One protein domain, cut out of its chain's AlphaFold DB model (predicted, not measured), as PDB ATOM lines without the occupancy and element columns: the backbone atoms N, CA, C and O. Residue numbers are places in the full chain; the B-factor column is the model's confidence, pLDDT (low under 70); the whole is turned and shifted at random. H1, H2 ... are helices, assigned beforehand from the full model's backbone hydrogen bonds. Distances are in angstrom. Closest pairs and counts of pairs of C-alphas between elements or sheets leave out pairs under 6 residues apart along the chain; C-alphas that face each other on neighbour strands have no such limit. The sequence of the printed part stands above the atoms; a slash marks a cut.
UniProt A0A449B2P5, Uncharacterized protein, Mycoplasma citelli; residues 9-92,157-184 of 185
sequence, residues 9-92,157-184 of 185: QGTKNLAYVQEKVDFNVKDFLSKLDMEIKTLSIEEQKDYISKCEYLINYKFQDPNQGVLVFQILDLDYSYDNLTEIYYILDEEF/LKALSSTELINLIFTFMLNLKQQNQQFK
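AT A GLANCE: This is residues 9 to 92 and 157 to 184 of the 185 residues of an uncharacterized protein of Mycoplasma citelli (UniProt A0A449B2P5). The longest helix, H6, packs along H4, and H5 folds back beside H4, making a loose up-and-down bundle. H1 crosses H4, while H3, from the hairpin of H2 and H3, packs on H5. The 112 printed residues have six named helices, H1 to H6: all helix, compact, radius of gyration of the C-alphas 14.0 A, spans 43 by 33 by 26 A.

IN THESE COORDINATES: Find C-alpha 162 at (16.818, -26.686, 44.248); H6, residues 162 to 182, runs 30.9 A from there. Then find H4 (62 to 74), H5 (78 to 89), H3 (41 to 56; 22.5 A), H2 (25 to 36) and H1 (9 to 20), beginning at (29.690, -9.510, 41.865).

HOW THE PARTS SIT: H6 touches H4 at a shallow tilt of 27 degrees, closest C-alphas Ile 71 and Leu 174, 5.3 A. H3 touches H5 with residues 47 to 54 alone, closest C-alphas Lys 50 and Tyr 85, 6.4 A. H1 touches H4 about perpendicular, 81 degrees, closest C-alphas Val 17 and Val 66, 5.4 A. In the six helices every O i to N i+4 pair is within hydrogen-bond range.

THE WHOLE: Residues 93 to 156 are cut out, C-alphas 92 and 157 standing 15.1 A apart. Links printed whole are tight. Low-confidence residues include 157 to 166.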
ATOM      1  N   GLN A   9      30.340  -8.257  42.248       94.44
ATOM      2  CA  GLN A   9      29.690  -9.510  41.865       94.44
ATOM      3  C   GLN A   9      28.966  -9.377  40.520       94.44
ATOM      4  O   GLN A   9      29.171 -10.222  39.652       94.44
ATOM      5  N   GLY A  10      28.221  -8.290  40.300       95.62
ATOM      6  CA  GLY A  10      27.549  -8.053  39.026       95.62
ATOM      7  C   GLY A  10      28.506  -7.903  37.851       95.62
ATOM      8  O   GLY A  10      28.279  -8.491  36.798       95.62
ATOM      9  N   THR A  11      29.649  -7.240  38.045       95.81
ATOM     10  CA  THR A  11      30.699  -7.186  37.015       95.81
ATOM     11  C   THR A  11      31.206  -8.579  36.639       95.81
ATOM     12  O   THR A  11      31.428  -8.848  35.461       95.81
ATOM     13  N   LYS A  12      31.375  -9.483  37.616       96.12
ATOM     14  CA  LYS A  12      31.793 -10.871  37.350       96.12
ATOM     15  C   LYS A  12      30.719 -11.651  36.601       96.12
ATOM     16  O   LYS A  12      31.055 -12.357  35.657       96.12
ATOM     17  N   ASN A  13      29.460 -11.507  37.005       96.06
ATOM     18  CA  ASN A  13      28.331 -12.170  36.360       96.06
ATOM     19  C   ASN A  13      28.224 -11.752  34.885       96.06
ATOM     20  O   ASN A  13      28.228 -12.605  34.004       96.06
ATOM     21  N   LEU A  14      28.223 -10.445  34.608       95.50
ATOM     22  CA  LEU A  14      28.113  -9.908  33.248       95.50
ATOM     23  C   LEU A  14      29.303 -10.306  32.363       95.50
ATOM     24  O   LEU A  14      29.108 -10.675  31.208       95.50
ATOM     25  N   ALA A  15      30.525 -10.286  32.909       95.00
ATOM     26  CA  ALA A  15      31.710 -10.752  32.190       95.00
ATOM     27  C   ALA A  15      31.620 -12.248  31.851       95.00
ATOM     28  O   ALA A  15      31.891 -12.635  30.719       95.00
ATOM     29  N   TYR A  16      31.179 -13.076  32.803       95.00
ATOM     30  CA  TYR A  16      31.004 -14.511  32.583       95.00
ATOM     31  C   TYR A  16      29.993 -14.799  31.469       95.00
ATOM     32  O   TYR A  16      30.251 -15.626  30.600       95.00
ATOM     33  N   VAL A  17      28.860 -14.095  31.453       94.19
ATOM     34  CA  VAL A  17      27.820 -14.276  30.428       94.19
ATOM     35  C   VAL A  17      28.353 -13.891  29.050       94.19
ATOM     36  O   VAL A  17      28.222 -14.671  28.111       94.19
ATOM     37  N   GLN A  18      29.028 -12.743  28.949       94.44
ATOM     38  CA  GLN A  18      29.640 -12.271  27.705       94.44
ATOM     39  C   GLN A  18      30.713 -13.235  27.158       94.44
ATOM     40  O   GLN A  18      30.928 -13.295  25.951       94.44
ATOM     41  N   GLU A  19      31.387 -14.005  28.017       93.88
ATOM     42  CA  GLU A  19      32.327 -15.055  27.594       93.88
ATOM     43  C   GLU A  19      31.636 -16.350  27.131       93.88
ATOM     44  O   GLU A  19      32.233 -17.132  26.388       93.88
ATOM     45  N   LYS A  20      30.410 -16.622  27.597       93.19
ATOM     46  CA  LYS A  20      29.699 -17.890  27.354       93.19
ATOM     47  C   LYS A  20      28.743 -17.851  26.179       93.19
ATOM     48  O   LYS A  20      28.545 -18.880  25.534       93.19
ATOM     49  N   VAL A  21      28.144 -16.701  25.930       90.75
ATOM     50  CA  VAL A  21      27.123 -16.502  24.904       90.75
ATOM     51  C   VAL A  21      27.368 -15.164  24.211       90.75
ATOM     52  O   VAL A  21      28.072 -14.307  24.744       90.75
ATOM     53  N   ASP A  22      26.802 -14.978  23.019       87.50
ATOM     54  CA  ASP A  22      26.864 -13.697  22.306       87.50
ATOM     55  C   ASP A  22      25.971 -12.661  23.013       87.50
ATOM     56  O   ASP A  22      24.820 -12.444  22.645       87.50
ATOM     57  N   PHE A  23      26.480 -12.101  24.113       92.38
ATOM     58  CA  PHE A  23      25.764 -11.186  24.994       92.38
ATOM     59  C   PHE A  23      26.469  -9.835  25.052       92.38
ATOM     60  O   PHE A  23      27.613  -9.713  25.500       92.38
ATOM     61  N   ASN A  24      25.767  -8.787  24.627       95.06
ATOM     62  CA  ASN A  24      26.286  -7.429  24.634       95.06
ATOM     63  C   ASN A  24      25.824  -6.679  25.886       95.06
ATOM     64  O   ASN A  24      24.733  -6.116  25.924       95.06
ATOM     65  N   VAL A  25      26.700  -6.594  26.890       94.19
ATOM     66  CA  VAL A  25      26.410  -5.931  28.175       94.19
ATOM     67  C   VAL A  25      25.928  -4.488  27.997       94.19
ATOM     68  O   VAL A  25      25.055  -4.027  28.728       94.19
ATOM     69  N   LYS A  26      26.486  -3.744  27.034       93.75
ATOM     70  CA  LYS A  26      26.111  -2.340  26.824       93.75
ATOM     71  C   LYS A  26      24.697  -2.221  26.257       93.75
ATOM     72  O   LYS A  26      23.956  -1.333  26.679       93.75
ATOM     73  N   ASP A  27      24.357  -3.077  25.299       94.62
ATOM     74  CA  ASP A  27      23.020  -3.130  24.709       94.62
ATOM     75  C   ASP A  27      21.984  -3.558  25.754       94.62
ATOM     76  O   ASP A  27      21.023  -2.829  25.998       94.62
ATOM     77  N   PHE A  28      22.267  -4.641  26.481       95.62
ATOM     78  CA  PHE A  28      21.446  -5.139  27.584       95.62
ATOM     79  C   PHE A  28      21.121  -4.050  28.620       95.62
ATOM     80  O   PHE A  28      19.956  -3.767  28.889       95.62
ATOM     81  N   LEU A  29      22.139  -3.367  29.158       95.19
ATOM     82  CA  LEU A  29      21.922  -2.294  30.139       95.19
ATOM     83  C   LEU A  29      21.138  -1.112  29.550       95.19
ATOM     84  O   LEU A  29      20.367  -0.472  30.263       95.19
ATOM     85  N   SER A  30      21.303  -0.837  28.254       93.62
ATOM     86  CA  SER A  30      20.545   0.217  27.576       93.62
ATOM     87  C   SER A  30      19.062  -0.146  27.447       93.62
ATOM     88  O   SER A  30      18.227   0.745  27.591       93.62
ATOM     89  N   LYS A  31      18.722  -1.425  27.226       93.88
ATOM     90  CA  LYS A  31      17.333  -1.920  27.222       93.88
ATOM     91  C   LYS A  31      16.662  -1.739  28.584       93.88
ATOM     92  O   LYS A  31      15.586  -1.150  28.645       93.88
ATOM     93  N   LEU A  32      17.339  -2.122  29.669       95.06
ATOM     94  CA  LEU A  32      16.834  -1.902  31.032       95.06
ATOM     95  C   LEU A  32      16.614  -0.406  31.327       95.06
ATOM     96  O   LEU A  32      15.563  -0.014  31.827       95.06
ATOM     97  N   ASP A  33      17.568   0.457  30.958       92.94
ATOM     98  CA  ASP A  33      17.441   1.918  31.113       92.94
ATOM     99  C   ASP A  33      16.316   2.524  30.248       92.94
ATOM    100  O   ASP A  33      15.865   3.643  30.524       92.94
ATOM    101  N   MET A  34      15.900   1.860  29.163       92.44
ATOM    102  CA  MET A  34      14.732   2.272  28.377       92.44
ATOM    103  C   MET A  34      13.439   1.912  29.101       92.44
ATOM    104  O   MET A  34      12.588   2.788  29.232       92.44
ATOM    105  N   GLU A  35      13.325   0.691  29.622       92.81
ATOM    106  CA  GLU A  35      12.147   0.238  30.375       92.81
ATOM    107  C   GLU A  35      11.922   1.056  31.643       92.81
ATOM    108  O   GLU A  35      10.824   1.535  31.891       92.81
ATOM    109  N   ILE A  36      12.981   1.360  32.398       94.25
ATOM    110  CA  ILE A  36      12.875   2.235  33.576       94.25
ATOM    111  C   ILE A  36      12.167   3.558  33.226       94.25
ATOM    112  O   ILE A  36      11.396   4.086  34.019       94.25
ATOM    113  N   LYS A  37      12.372   4.111  32.028       92.56
ATOM    114  CA  LYS A  37      11.764   5.395  31.640       92.56
ATOM    115  C   LYS A  37      10.291   5.288  31.243       92.56
ATOM    116  O   LYS A  37       9.647   6.332  31.152       92.56
ATOM    117  N   THR A  38       9.773   4.090  30.971       92.38
ATOM    118  CA  THR A  38       8.361   3.868  30.609       92.38
ATOM    119  C   THR A  38       7.474   3.680  31.840       92.38
ATOM    120  O   THR A  38       6.280   3.967  31.778       92.38
ATOM    121  N   LEU A  39       8.064   3.255  32.959       90.69
ATOM    122  CA  LEU A  39       7.380   2.909  34.203       90.69
ATOM    123  C   LEU A  39       7.002   4.132  35.054       90.69
ATOM    124  O   LEU A  39       7.612   5.204  34.957       90.69
ATOM    125  N   SER A  40       6.024   3.962  35.949       91.81
ATOM    126  CA  SER A  40       5.700   4.960  36.977       91.81
ATOM    127  C   SER A  40       6.824   5.100  38.014       91.81
ATOM    128  O   SER A  40       7.696   4.250  38.131       91.81
ATOM    129  N   ILE A  41       6.820   6.172  38.816       90.81
ATOM    130  CA  ILE A  41       7.888   6.427  39.808       90.81
ATOM    131  C   ILE A  41       8.015   5.290  40.840       90.81
ATOM    132  O   ILE A  41       9.118   5.017  41.318       90.81
ATOM    133  N   GLU A  42       6.903   4.662  41.225       88.44
ATOM    134  CA  GLU A  42       6.914   3.555  42.188       88.44
ATOM    135  C   GLU A  42       7.470   2.280  41.548       88.44
ATOM    136  O   GLU A  42       8.414   1.698  42.081       88.44
ATOM    137  N   GLU A  43       6.982   1.928  40.357       88.88
ATOM    138  CA  GLU A  43       7.475   0.789  39.572       88.88
ATOM    139  C   GLU A  43       8.949   0.951  39.189       88.88
ATOM    140  O   GLU A  43       9.699  -0.013  39.238       88.88
ATOM    141  N   GLN A  44       9.409   2.169  38.888       93.38
ATOM    142  CA  GLN A  44      10.819   2.455  38.611       93.38
ATOM    143  C   GLN A  44      11.724   2.026  39.757       93.38
ATOM    144  O   GLN A  44      12.737   1.368  39.532       93.38
ATOM    145  N   LYS A  45      11.378   2.407  40.991       92.19
ATOM    146  CA  LYS A  45      12.195   2.083  42.168       92.19
ATOM    147  C   LYS A  45      12.270   0.581  42.384       92.19
ATOM    148  O   LYS A  45      13.349   0.061  42.657       92.19
ATOM    149  N   ASP A  46      11.135  -0.090  42.254       88.62
ATOM    150  CA  ASP A  46      11.056  -1.530  42.436       88.62
ATOM    151  C   ASP A  46      11.784  -2.293  41.314       88.62
ATOM    152  O   ASP A  46      12.615  -3.157  41.593       88.62
ATOM    153  N   TYR A  47      11.595  -1.893  40.054       93.50
ATOM    154  CA  TYR A  47      12.299  -2.454  38.898       93.50
ATOM    155  C   TYR A  47      13.817  -2.280  39.011       93.50
ATOM    156  O   TYR A  47      14.569  -3.232  38.802       93.50
ATOM    157  N   ILE A  48      14.287  -1.082  39.390       95.75
ATOM    158  CA  ILE A  48      15.712  -0.821  39.639       95.75
ATOM    159  C   ILE A  48      16.228  -1.747  40.743       95.75
ATOM    160  O   ILE A  48      17.251  -2.397  40.547       95.75
ATOM    161  N   SER A  49      15.510  -1.861  41.863       93.38
ATOM    162  CA  SER A  49      15.896  -2.738  42.976       93.38
ATOM    163  C   SER A  49      16.015  -4.203  42.541       93.38
ATOM    164  O   SER A  49      17.004  -4.863  42.858       93.38
ATOM    165  N   LYS A  50      15.054  -4.713  41.762       92.94
ATOM    166  CA  LYS A  50      15.083  -6.082  41.216       92.94
ATOM    167  C   LYS A  50      16.227  -6.280  40.221       92.94
ATOM    168  O   LYS A  50      16.921  -7.293  40.282       92.94
ATOM    169  N   CYS A  51      16.492  -5.301  39.356       95.75
ATOM    170  CA  CYS A  51      17.648  -5.331  38.458       95.75
ATOM    171  C   CYS A  51      18.965  -5.379  39.238       95.75
ATOM    172  O   CYS A  51      19.827  -6.203  38.943       95.75
ATOM    173  N   GLU A  52      19.127  -4.515  40.241       94.94
ATOM    174  CA  GLU A  52      20.313  -4.483  41.096       94.94
ATOM    175  C   GLU A  52      20.492  -5.797  41.852       94.94
ATOM    176  O   GLU A  52      21.611  -6.308  41.918       94.94
ATOM    177  N   TYR A  53      19.409  -6.373  42.373       91.94
ATOM    178  CA  TYR A  53      19.425  -7.687  43.004       91.94
ATOM    179  C   TYR A  53      19.930  -8.761  42.038       91.94
ATOM    180  O   TYR A  53      20.943  -9.399  42.315       91.94
ATOM    181  N   LEU A  54      19.280  -8.919  40.880       93.38
ATOM    182  CA  LEU A  54      19.583  -9.986  39.922       93.38
ATOM    183  C   LEU A  54      20.973  -9.847  39.308       93.38
ATOM    184  O   LEU A  54      21.721 -10.822  39.229       93.38
ATOM    185  N   ILE A  55      21.357  -8.628  38.918       95.44
ATOM    186  CA  ILE A  55      22.684  -8.370  38.354       95.44
ATOM    187  C   ILE A  55      23.758  -8.732  39.373       95.44
ATOM    188  O   ILE A  55      24.733  -9.394  39.020       95.44
ATOM    189  N   ASN A  56      23.575  -8.355  40.640       94.44
ATOM    190  CA  ASN A  56      24.556  -8.596  41.694       94.44
ATOM    191  C   ASN A  56      24.380  -9.940  42.417       94.44
ATOM    192  O   ASN A  56      25.154 -10.227  43.335       94.44
ATOM    193  N   TYR A  57      23.416 -10.766  42.004       90.88
ATOM    194  CA  TYR A  57      23.094 -12.023  42.665       90.88
ATOM    195  C   TYR A  57      24.285 -12.984  42.638       90.88
ATOM    196  O   TYR A  57      24.998 -13.127  41.639       90.88
ATOM    197  N   LYS A  58      24.528 -13.662  43.759       90.75
ATOM    198  CA  LYS A  58      25.601 -14.651  43.865       90.75
ATOM    199  C   LYS A  58      25.057 -16.032  43.509       90.75
ATOM    200  O   LYS A  58      24.724 -16.815  44.394       90.75
ATOM    201  N   PHE A  59      25.015 -16.324  42.213       86.00
ATOM    202  CA  PHE A  59      24.563 -17.616  41.700       86.00
ATOM    203  C   PHE A  59      25.379 -18.775  42.284       86.00
ATOM    204  O   PHE A  59      26.614 -18.729  42.316       86.00
ATOM    205  N   GLN A  60      24.686 -19.823  42.740       81.50
ATOM    206  CA  GLN A  60      25.332 -21.062  43.181       81.50
ATOM    207  C   GLN A  60      25.910 -21.837  41.989       81.50
ATOM    208  O   GLN A  60      27.014 -22.371  42.078       81.50
ATOM    209  N   ASP A  61      25.186 -21.836  40.868       83.75
ATOM    210  CA  ASP A  61      25.637 -22.323  39.567       83.75
ATOM    211  C   ASP A  61      25.765 -21.136  38.593       83.75
ATOM    212  O   ASP A  61      24.759 -20.503  38.279       83.75
ATOM    213  N   PRO A  62      26.965 -20.812  38.078       86.31
ATOM    214  CA  PRO A  62      27.142 -19.741  37.095       86.31
ATOM    215  C   PRO A  62      26.274 -19.880  35.834       86.31
ATOM    216  O   PRO A  62      25.927 -18.864  35.230       86.31
ATOM    217  N   ASN A  63      25.893 -21.102  35.438       86.88
ATOM    218  CA  ASN A  63      24.995 -21.316  34.298       86.88
ATOM    219  C   ASN A  63      23.574 -20.809  34.573       86.88
ATOM    220  O   ASN A  63      22.911 -20.351  33.647       86.88
ATOM    221  N   GLN A  64      23.128 -20.821  35.834       85.62
ATOM    222  CA  GLN A  64      21.862 -20.206  36.243       85.62
ATOM    223  C   GLN A  64      21.860 -18.714  35.901       85.62
ATOM    224  O   GLN A  64      20.897 -18.204  35.335       85.62
ATOM    225  N   GLY A  65      22.979 -18.035  36.174       89.81
ATOM    226  CA  GLY A  65      23.174 -16.639  35.796       89.81
ATOM    227  C   GLY A  65      23.084 -16.443  34.286       89.81
ATOM    228  O   GLY A  65      22.365 -15.560  33.833       89.81
ATOM    229  N   VAL A  66      23.746 -17.297  33.495       93.25
ATOM    230  CA  VAL A  66      23.660 -17.245  32.022       93.25
ATOM    231  C   VAL A  66      22.210 -17.320  31.548       93.25
ATOM    232  O   VAL A  66      21.795 -16.458  30.777       93.25
ATOM    233  N   LEU A  67      21.428 -18.277  32.055       87.94
ATOM    234  CA  LEU A  67      20.018 -18.413  31.689       87.94
ATOM    235  C   LEU A  67      19.217 -17.153  32.045       87.94
ATOM    236  O   LEU A  67      18.518 -16.619  31.191       87.94
ATOM    237  N   VAL A  68      19.373 -16.631  33.265       92.50
ATOM    238  CA  VAL A  68      18.691 -15.411  33.730       92.50
ATOM    239  C   VAL A  68      18.957 -14.225  32.805       92.50
ATOM    240  O   VAL A  68      18.018 -13.569  32.355       92.50
ATOM    241  N   PHE A  69      20.224 -13.960  32.478       96.12
ATOM    242  CA  PHE A  69      20.568 -12.823  31.623       96.12
ATOM    243  C   PHE A  69      20.117 -13.022  30.176       96.12
ATOM    244  O   PHE A  69      19.713 -12.052  29.543       96.12
ATOM    245  N   GLN A  70      20.119 -14.255  29.657       93.44
ATOM    246  CA  GLN A  70      19.556 -14.538  28.335       93.44
ATOM    247  C   GLN A  70      18.042 -14.309  28.298       93.44
ATOM    248  O   GLN A  70      17.547 -13.711  27.349       93.44
ATOM    249  N   ILE A  71      17.303 -14.741  29.323       88.19
ATOM    250  CA  ILE A  71      15.851 -14.524  29.400       88.19
ATOM    251  C   ILE A  71      15.545 -13.021  29.448       88.19
ATOM    252  O   ILE A  71      14.693 -12.551  28.694       88.19
ATOM    253  N   LEU A  72      16.262 -12.266  30.287       92.50
ATOM    254  CA  LEU A  72      16.085 -10.815  30.413       92.50
ATOM    255  C   LEU A  72      16.497 -10.040  29.154       92.50
ATOM    256  O   LEU A  72      15.913  -9.002  28.864       92.50
ATOM    257  N   ASP A  73      17.484 -10.513  28.393       93.62
ATOM    258  CA  ASP A  73      17.884  -9.851  27.143       93.62
ATOM    259  C   ASP A  73      16.845 -10.006  26.021       93.62
ATOM    260  O   ASP A  73      16.722  -9.127  25.160       93.62
ATOM    261  N   LEU A  74      16.078 -11.105  26.056       87.56
ATOM    262  CA  LEU A  74      14.954 -11.354  25.148       87.56
ATOM    263  C   LEU A  74      13.694 -10.584  25.556       87.56
ATOM    264  O   LEU A  74      12.929 -10.170  24.685       87.56
ATOM    265  N   ASP A  75      13.468 -10.427  26.860       83.19
ATOM    266  CA  ASP A  75      12.298  -9.764  27.427       83.19
ATOM    267  C   ASP A  75      12.660  -9.073  28.743       83.19
ATOM    268  O   ASP A  75      12.758  -9.688  29.806       83.19
ATOM    269  N   TYR A  76      12.855  -7.765  28.660       92.25
ATOM    270  CA  TYR A  76      13.228  -6.926  29.789       92.25
ATOM    271  C   TYR A  76      12.010  -6.281  30.474       92.25
ATOM    272  O   TYR A  76      12.177  -5.321  31.221       92.25
ATOM    273  N   SER A  77      10.789  -6.765  30.225       85.19
ATOM    274  CA  SER A  77       9.578  -6.224  30.853       85.19
ATOM    275  C   SER A  77       9.588  -6.353  32.379       85.19
ATOM    276  O   SER A  77      10.251  -7.218  32.961       85.19
ATOM    277  N   TYR A  78       8.824  -5.481  33.038       81.06
ATOM    278  CA  TYR A  78       8.646  -5.495  34.493       81.06
ATOM    279  C   TYR A  78       8.130  -6.842  35.024       81.06
ATOM    280  O   TYR A  78       8.620  -7.329  36.049       81.06
ATOM    281  N   ASP A  79       7.186  -7.463  34.315       77.94
ATOM    282  CA  ASP A  79       6.579  -8.734  34.717       77.94
ATOM    283  C   ASP A  79       7.600  -9.874  34.663       77.94
ATOM    284  O   ASP A  79       7.808 -10.565  35.661       77.94
ATOM    285  N   ASN A  80       8.337 -10.000  33.552       82.19
ATOM    286  CA  ASN A  80       9.370 -11.025  33.409       82.19
ATOM    287  C   ASN A  80      10.508 -10.850  34.432       82.19
ATOM    288  O   ASN A  80      11.006 -11.825  34.997       82.19
ATOM    289  N   LEU A  81      10.912  -9.604  34.707       86.38
ATOM    290  CA  LEU A  81      11.890  -9.309  35.754       86.38
ATOM    291  C   LEU A  81      11.393  -9.755  37.136       86.38
ATOM    292  O   LEU A  81      12.159 -10.311  37.922       86.38
ATOM    293  N   THR A  82      10.122  -9.493  37.433       79.94
ATOM    294  CA  THR A  82       9.492  -9.830  38.712       79.94
ATOM    295  C   THR A  82       9.385 -11.339  38.907       79.94
ATOM    296  O   THR A  82       9.699 -11.829  39.988       79.94
ATOM    297  N   GLU A  83       9.027 -12.079  37.862       73.75
ATOM    298  CA  GLU A  83       8.973 -13.541  37.894       73.75
ATOM    299  C   GLU A  83      10.354 -14.151  38.177       73.75
ATOM    300  O   GLU A  83      10.514 -14.945  39.103       73.75
ATOM    301  N   ILE A  84      11.390 -13.710  37.454       81.69
ATOM    302  CA  ILE A  84      12.771 -14.169  37.680       81.69
ATOM    303  C   ILE A  84      13.255 -13.808  39.086       81.69
ATOM    304  O   ILE A  84      13.933 -14.612  39.730       81.69
ATOM    305  N   TYR A  85      12.917 -12.605  39.563       83.06
ATOM    306  CA  TYR A  85      13.215 -12.183  40.925       83.06
ATOM    307  C   TYR A  85      12.602 -13.150  41.937       83.06
ATOM    308  O   TYR A  85      13.334 -13.645  42.786       83.06
ATOM    309  N   TYR A  86      11.317 -13.490  41.822       73.06
ATOM    310  CA  TYR A  86      10.680 -14.416  42.758       73.06
ATOM    311  C   TYR A  86      11.254 -15.831  42.686       73.06
ATOM    312  O   TYR A  86      11.491 -16.425  43.731       73.06
ATOM    313  N   ILE A  87      11.590 -16.340  41.499       71.06
ATOM    314  CA  ILE A  87      12.235 -17.660  41.362       71.06
ATOM    315  C   ILE A  87      13.585 -17.723  42.107       71.06
ATOM    316  O   ILE A  87      13.976 -18.790  42.583       71.06
ATOM    317  N   LEU A  88      14.316 -16.603  42.203       73.56
ATOM    318  CA  LEU A  88      15.629 -16.529  42.864       73.56
ATOM    319  C   LEU A  88      15.582 -16.066  44.325       73.56
ATOM    320  O   LEU A  88      16.475 -16.440  45.092       73.56
ATOM    321  N   ASP A  89      14.604 -15.229  44.677       69.38
ATOM    322  CA  ASP A  89      14.426 -14.627  46.002       69.38
ATOM    323  C   ASP A  89      13.539 -15.461  46.924       69.38
ATOM    324  O   ASP A  89      13.714 -15.416  48.144       69.38
ATOM    325  N   GLU A  90      12.620 -16.264  46.378       52.84
ATOM    326  CA  GLU A  90      11.938 -17.267  47.182       52.84
ATOM    327  C   GLU A  90      12.941 -18.335  47.621       52.84
ATOM    328  O   GLU A  90      13.259 -19.306  46.932       52.84
ATOM    329  N   GLU A  91      13.431 -18.134  48.845       42.53
ATOM    330  CA  GLU A  91      13.839 -19.207  49.727       42.53
ATOM    331  C   GLU A  91      12.867 -20.384  49.563       42.53
ATOM    332  O   GLU A  91      11.654 -20.226  49.699       42.53
ATOM    333  N   PHE A  92      13.418 -21.579  49.333       39.94
ATOM    334  CA  PHE A  92      12.773 -22.866  49.597       39.94
ATOM    335  C   PHE A  92      12.481 -23.000  51.106       39.94
ATOM    336  O   PHE A  92      12.999 -23.884  51.789       39.94
ATOM    337  N   LEU A 157      12.404 -35.769  39.411       45.25
ATOM    338  CA  LEU A 157      12.436 -34.383  39.885       45.25
ATOM    339  C   LEU A 157      12.604 -34.257  41.409       45.25
ATOM    340  O   LEU A 157      13.116 -33.245  41.867       45.25
ATOM    341  N   LYS A 158      12.221 -35.269  42.207       47.31
ATOM    342  CA  LYS A 158      12.445 -35.276  43.670       47.31
ATOM    343  C   LYS A 158      13.919 -35.452  44.036       47.31
ATOM    344  O   LYS A 158      14.317 -35.085  45.136       47.31
ATOM    345  N   ALA A 159      14.696 -36.057  43.139       52.00
ATOM    346  CA  ALA A 159      16.129 -36.249  43.322       52.00
ATOM    347  C   ALA A 159      16.940 -35.002  42.938       52.00
ATOM    348  O   ALA A 159      18.125 -34.938  43.258       52.00
ATOM    349  N   LEU A 160      16.316 -34.033  42.259       49.38
ATOM    350  CA  LEU A 160      16.968 -32.797  41.859       49.38
ATOM    351  C   LEU A 160      17.091 -31.853  43.054       49.38
ATOM    352  O   LEU A 160      16.143 -31.627  43.807       49.38
ATOM    353  N   SER A 161      18.272 -31.272  43.197       62.62
ATOM    354  CA  SER A 161      18.500 -30.133  44.074       62.62
ATOM    355  C   SER A 161      17.672 -28.921  43.632       62.62
ATOM    356  O   SER A 161      17.286 -28.791  42.468       62.62
ATOM    357  N   SER A 162      17.450 -27.978  44.550       61.72
ATOM    358  CA  SER A 162      16.818 -26.686  44.248       61.72
ATOM    359  C   SER A 162      17.474 -25.976  43.061       61.72
ATOM    360  O   SER A 162      16.780 -25.444  42.200       61.72
ATOM    361  N   THR A 163      18.804 -26.027  42.964       67.06
ATOM    362  CA  THR A 163      19.564 -25.432  41.857       67.06
ATOM    363  C   THR A 163      19.237 -26.090  40.518       67.06
ATOM    364  O   THR A 163      19.020 -25.394  39.529       67.06
ATOM    365  N   GLU A 164      19.146 -27.420  40.478       62.19
ATOM    366  CA  GLU A 164      18.774 -28.159  39.266       62.19
ATOM    367  C   GLU A 164      17.326 -27.883  38.851       62.19
ATOM    368  O   GLU A 164      17.050 -27.732  37.660       62.19
ATOM    369  N   LEU A 165      16.413 -27.755  39.818       59.97
ATOM    370  CA  LEU A 165      15.022 -27.407  39.546       59.97
ATOM    371  C   LEU A 165      14.893 -25.983  38.986       59.97
ATOM    372  O   LEU A 165      14.228 -25.790  37.970       59.97
ATOM    373  N   ILE A 166      15.567 -25.000  39.590       67.44
ATOM    374  CA  ILE A 166      15.569 -23.617  39.092       67.44
ATOM    375  C   ILE A 166      16.182 -23.548  37.685       67.44
ATOM    376  O   ILE A 166      15.633 -22.893  36.801       67.44
ATOM    377  N   ASN A 167      17.289 -24.255  37.438       70.31
ATOM    378  CA  ASN A 167      17.897 -24.313  36.106       70.31
ATOM    379  C   ASN A 167      16.940 -24.894  35.057       70.31
ATOM    380  O   ASN A 167      16.909 -24.413  33.923       70.31
ATOM    381  N   LEU A 168      16.150 -25.909  35.423       63.75
ATOM    382  CA  LEU A 168      15.138 -26.485  34.538       63.75
ATOM    383  C   LEU A 168      14.041 -25.464  34.206       63.75
ATOM    384  O   LEU A 168      13.685 -25.326  33.034       63.75
ATOM    385  N   ILE A 169      13.561 -24.719  35.210       65.75
ATOM    386  CA  ILE A 169      12.565 -23.649  35.036       65.75
ATOM    387  C   ILE A 169      13.101 -22.580  34.079       65.75
ATOM    388  O   ILE A 169      12.473 -22.294  33.061       65.75
ATOM    389  N   PHE A 170      14.302 -22.051  34.323       78.88
ATOM    390  CA  PHE A 170      14.881 -21.027  33.452       78.88
ATOM    391  C   PHE A 170      15.180 -21.531  32.039       78.88
ATOM    392  O   PHE A 170      14.942 -20.816  31.068       78.88
ATOM    393  N   THR A 171      15.642 -22.773  31.887       71.69
ATOM    394  CA  THR A 171      15.838 -23.374  30.557       71.69
ATOM    395  C   THR A 171      14.524 -23.411  29.779       71.69
ATOM    396  O   THR A 171      14.490 -23.110  28.586       71.69
ATOM    397  N   PHE A 172      13.426 -23.756  30.452       63.81
ATOM    398  CA  PHE A 172      12.108 -23.775  29.837       63.81
ATOM    399  C   PHE A 172      11.629 -22.368  29.446       63.81
ATOM    400  O   PHE A 172      11.255 -22.164  28.290       63.81
ATOM    401  N   MET A 173      11.720 -21.390  30.357       72.12
ATOM    402  CA  MET A 173      11.380 -19.987  30.074       72.12
ATOM    403  C   MET A 173      12.161 -19.442  28.871       72.12
ATOM    404  O   MET A 173      11.586 -18.807  27.985       72.12
ATOM    405  N   LEU A 174      13.467 -19.723  28.803       75.38
ATOM    406  CA  LEU A 174      14.322 -19.304  27.694       75.38
ATOM    407  C   LEU A 174      13.843 -19.881  26.356       75.38
ATOM    408  O   LEU A 174      13.698 -19.141  25.382       75.38
ATOM    409  N   ASN A 175      13.551 -21.185  26.315       66.81
ATOM    410  CA  ASN A 175      13.065 -21.854  25.108       66.81
ATOM    411  C   ASN A 175      11.735 -21.261  24.618       66.81
ATOM    412  O   ASN A 175      11.582 -21.026  23.419       66.81
ATOM    413  N   LEU A 176      10.796 -20.978  25.528       62.09
ATOM    414  CA  LEU A 176       9.525 -20.340  25.172       62.09
ATOM    415  C   LEU A 176       9.735 -18.961  24.540       62.09
ATOM    416  O   LEU A 176       9.159 -18.661  23.492       62.09
ATOM    417  N   LYS A 177      10.596 -18.124  25.129       69.38
ATOM    418  CA  LYS A 177      10.869 -16.784  24.589       69.38
ATOM    419  C   LYS A 177      11.532 -16.839  23.212       69.38
ATOM    420  O   LYS A 177      11.144 -16.080  22.326       69.38
ATOM    421  N   GLN A 178      12.475 -17.756  23.007       70.25
ATOM    422  CA  GLN A 178      13.124 -17.953  21.707       70.25
ATOM    423  C   GLN A 178      12.133 -18.399  20.624       70.25
ATOM    424  O   GLN A 178      12.173 -17.884  19.509       70.25
ATOM    425  N   GLN A 179      11.210 -19.308  20.950       60.00
ATOM    426  CA  GLN A 179      10.152 -19.721  20.022       60.00
ATOM    427  C   GLN A 179       9.233 -18.548  19.667       60.00
ATOM    428  O   GLN A 179       8.966 -18.308  18.492       60.00
ATOM    429  N   ASN A 180       8.810 -17.757  20.655       54.03
ATOM    430  CA  ASN A 180       7.929 -16.608  20.434       54.03
ATOM    431  C   ASN A 180       8.556 -15.498  19.573       54.03
ATOM    432  O   ASN A 180       7.822 -14.745  18.933       54.03
ATOM    433  N   GLN A 181       9.887 -15.385  19.526       59.28
ATOM    434  CA  GLN A 181      10.568 -14.466  18.606       59.28
ATOM    435  C   GLN A 181      10.539 -14.960  17.155       59.28
ATOM    436  O   GLN A 181      10.306 -14.158  16.256       59.28
ATOM    437  N   GLN A 182      10.680 -16.269  16.923       51.34
ATOM    438  CA  GLN A 182      10.655 -16.855  15.573       51.34
ATOM    439  C   GLN A 182       9.304 -16.693  14.863       51.34
ATOM    440  O   GLN A 182       9.252 -16.713  13.640       51.34
ATOM    441  N   PHE A 183       8.210 -16.528  15.612       41.09
ATOM    442  CA  PHE A 183       6.874 -16.293  15.051       41.09
ATOM    443  C   PHE A 183       6.539 -14.807  14.831       41.09
ATOM    444  O   PHE A 183       5.449 -14.500  14.349       41.09
ATOM    445  N   LYS A 184       7.436 -13.882  15.206       42.09
ATOM    446  CA  LYS A 184       7.283 -12.432  14.984       42.09
ATOM    447  C   LYS A 184       8.047 -11.919  13.753       42.09
ATOM    448  O   LYS A 184       7.853 -10.757  13.393       42.09
TER     449      LYS A 184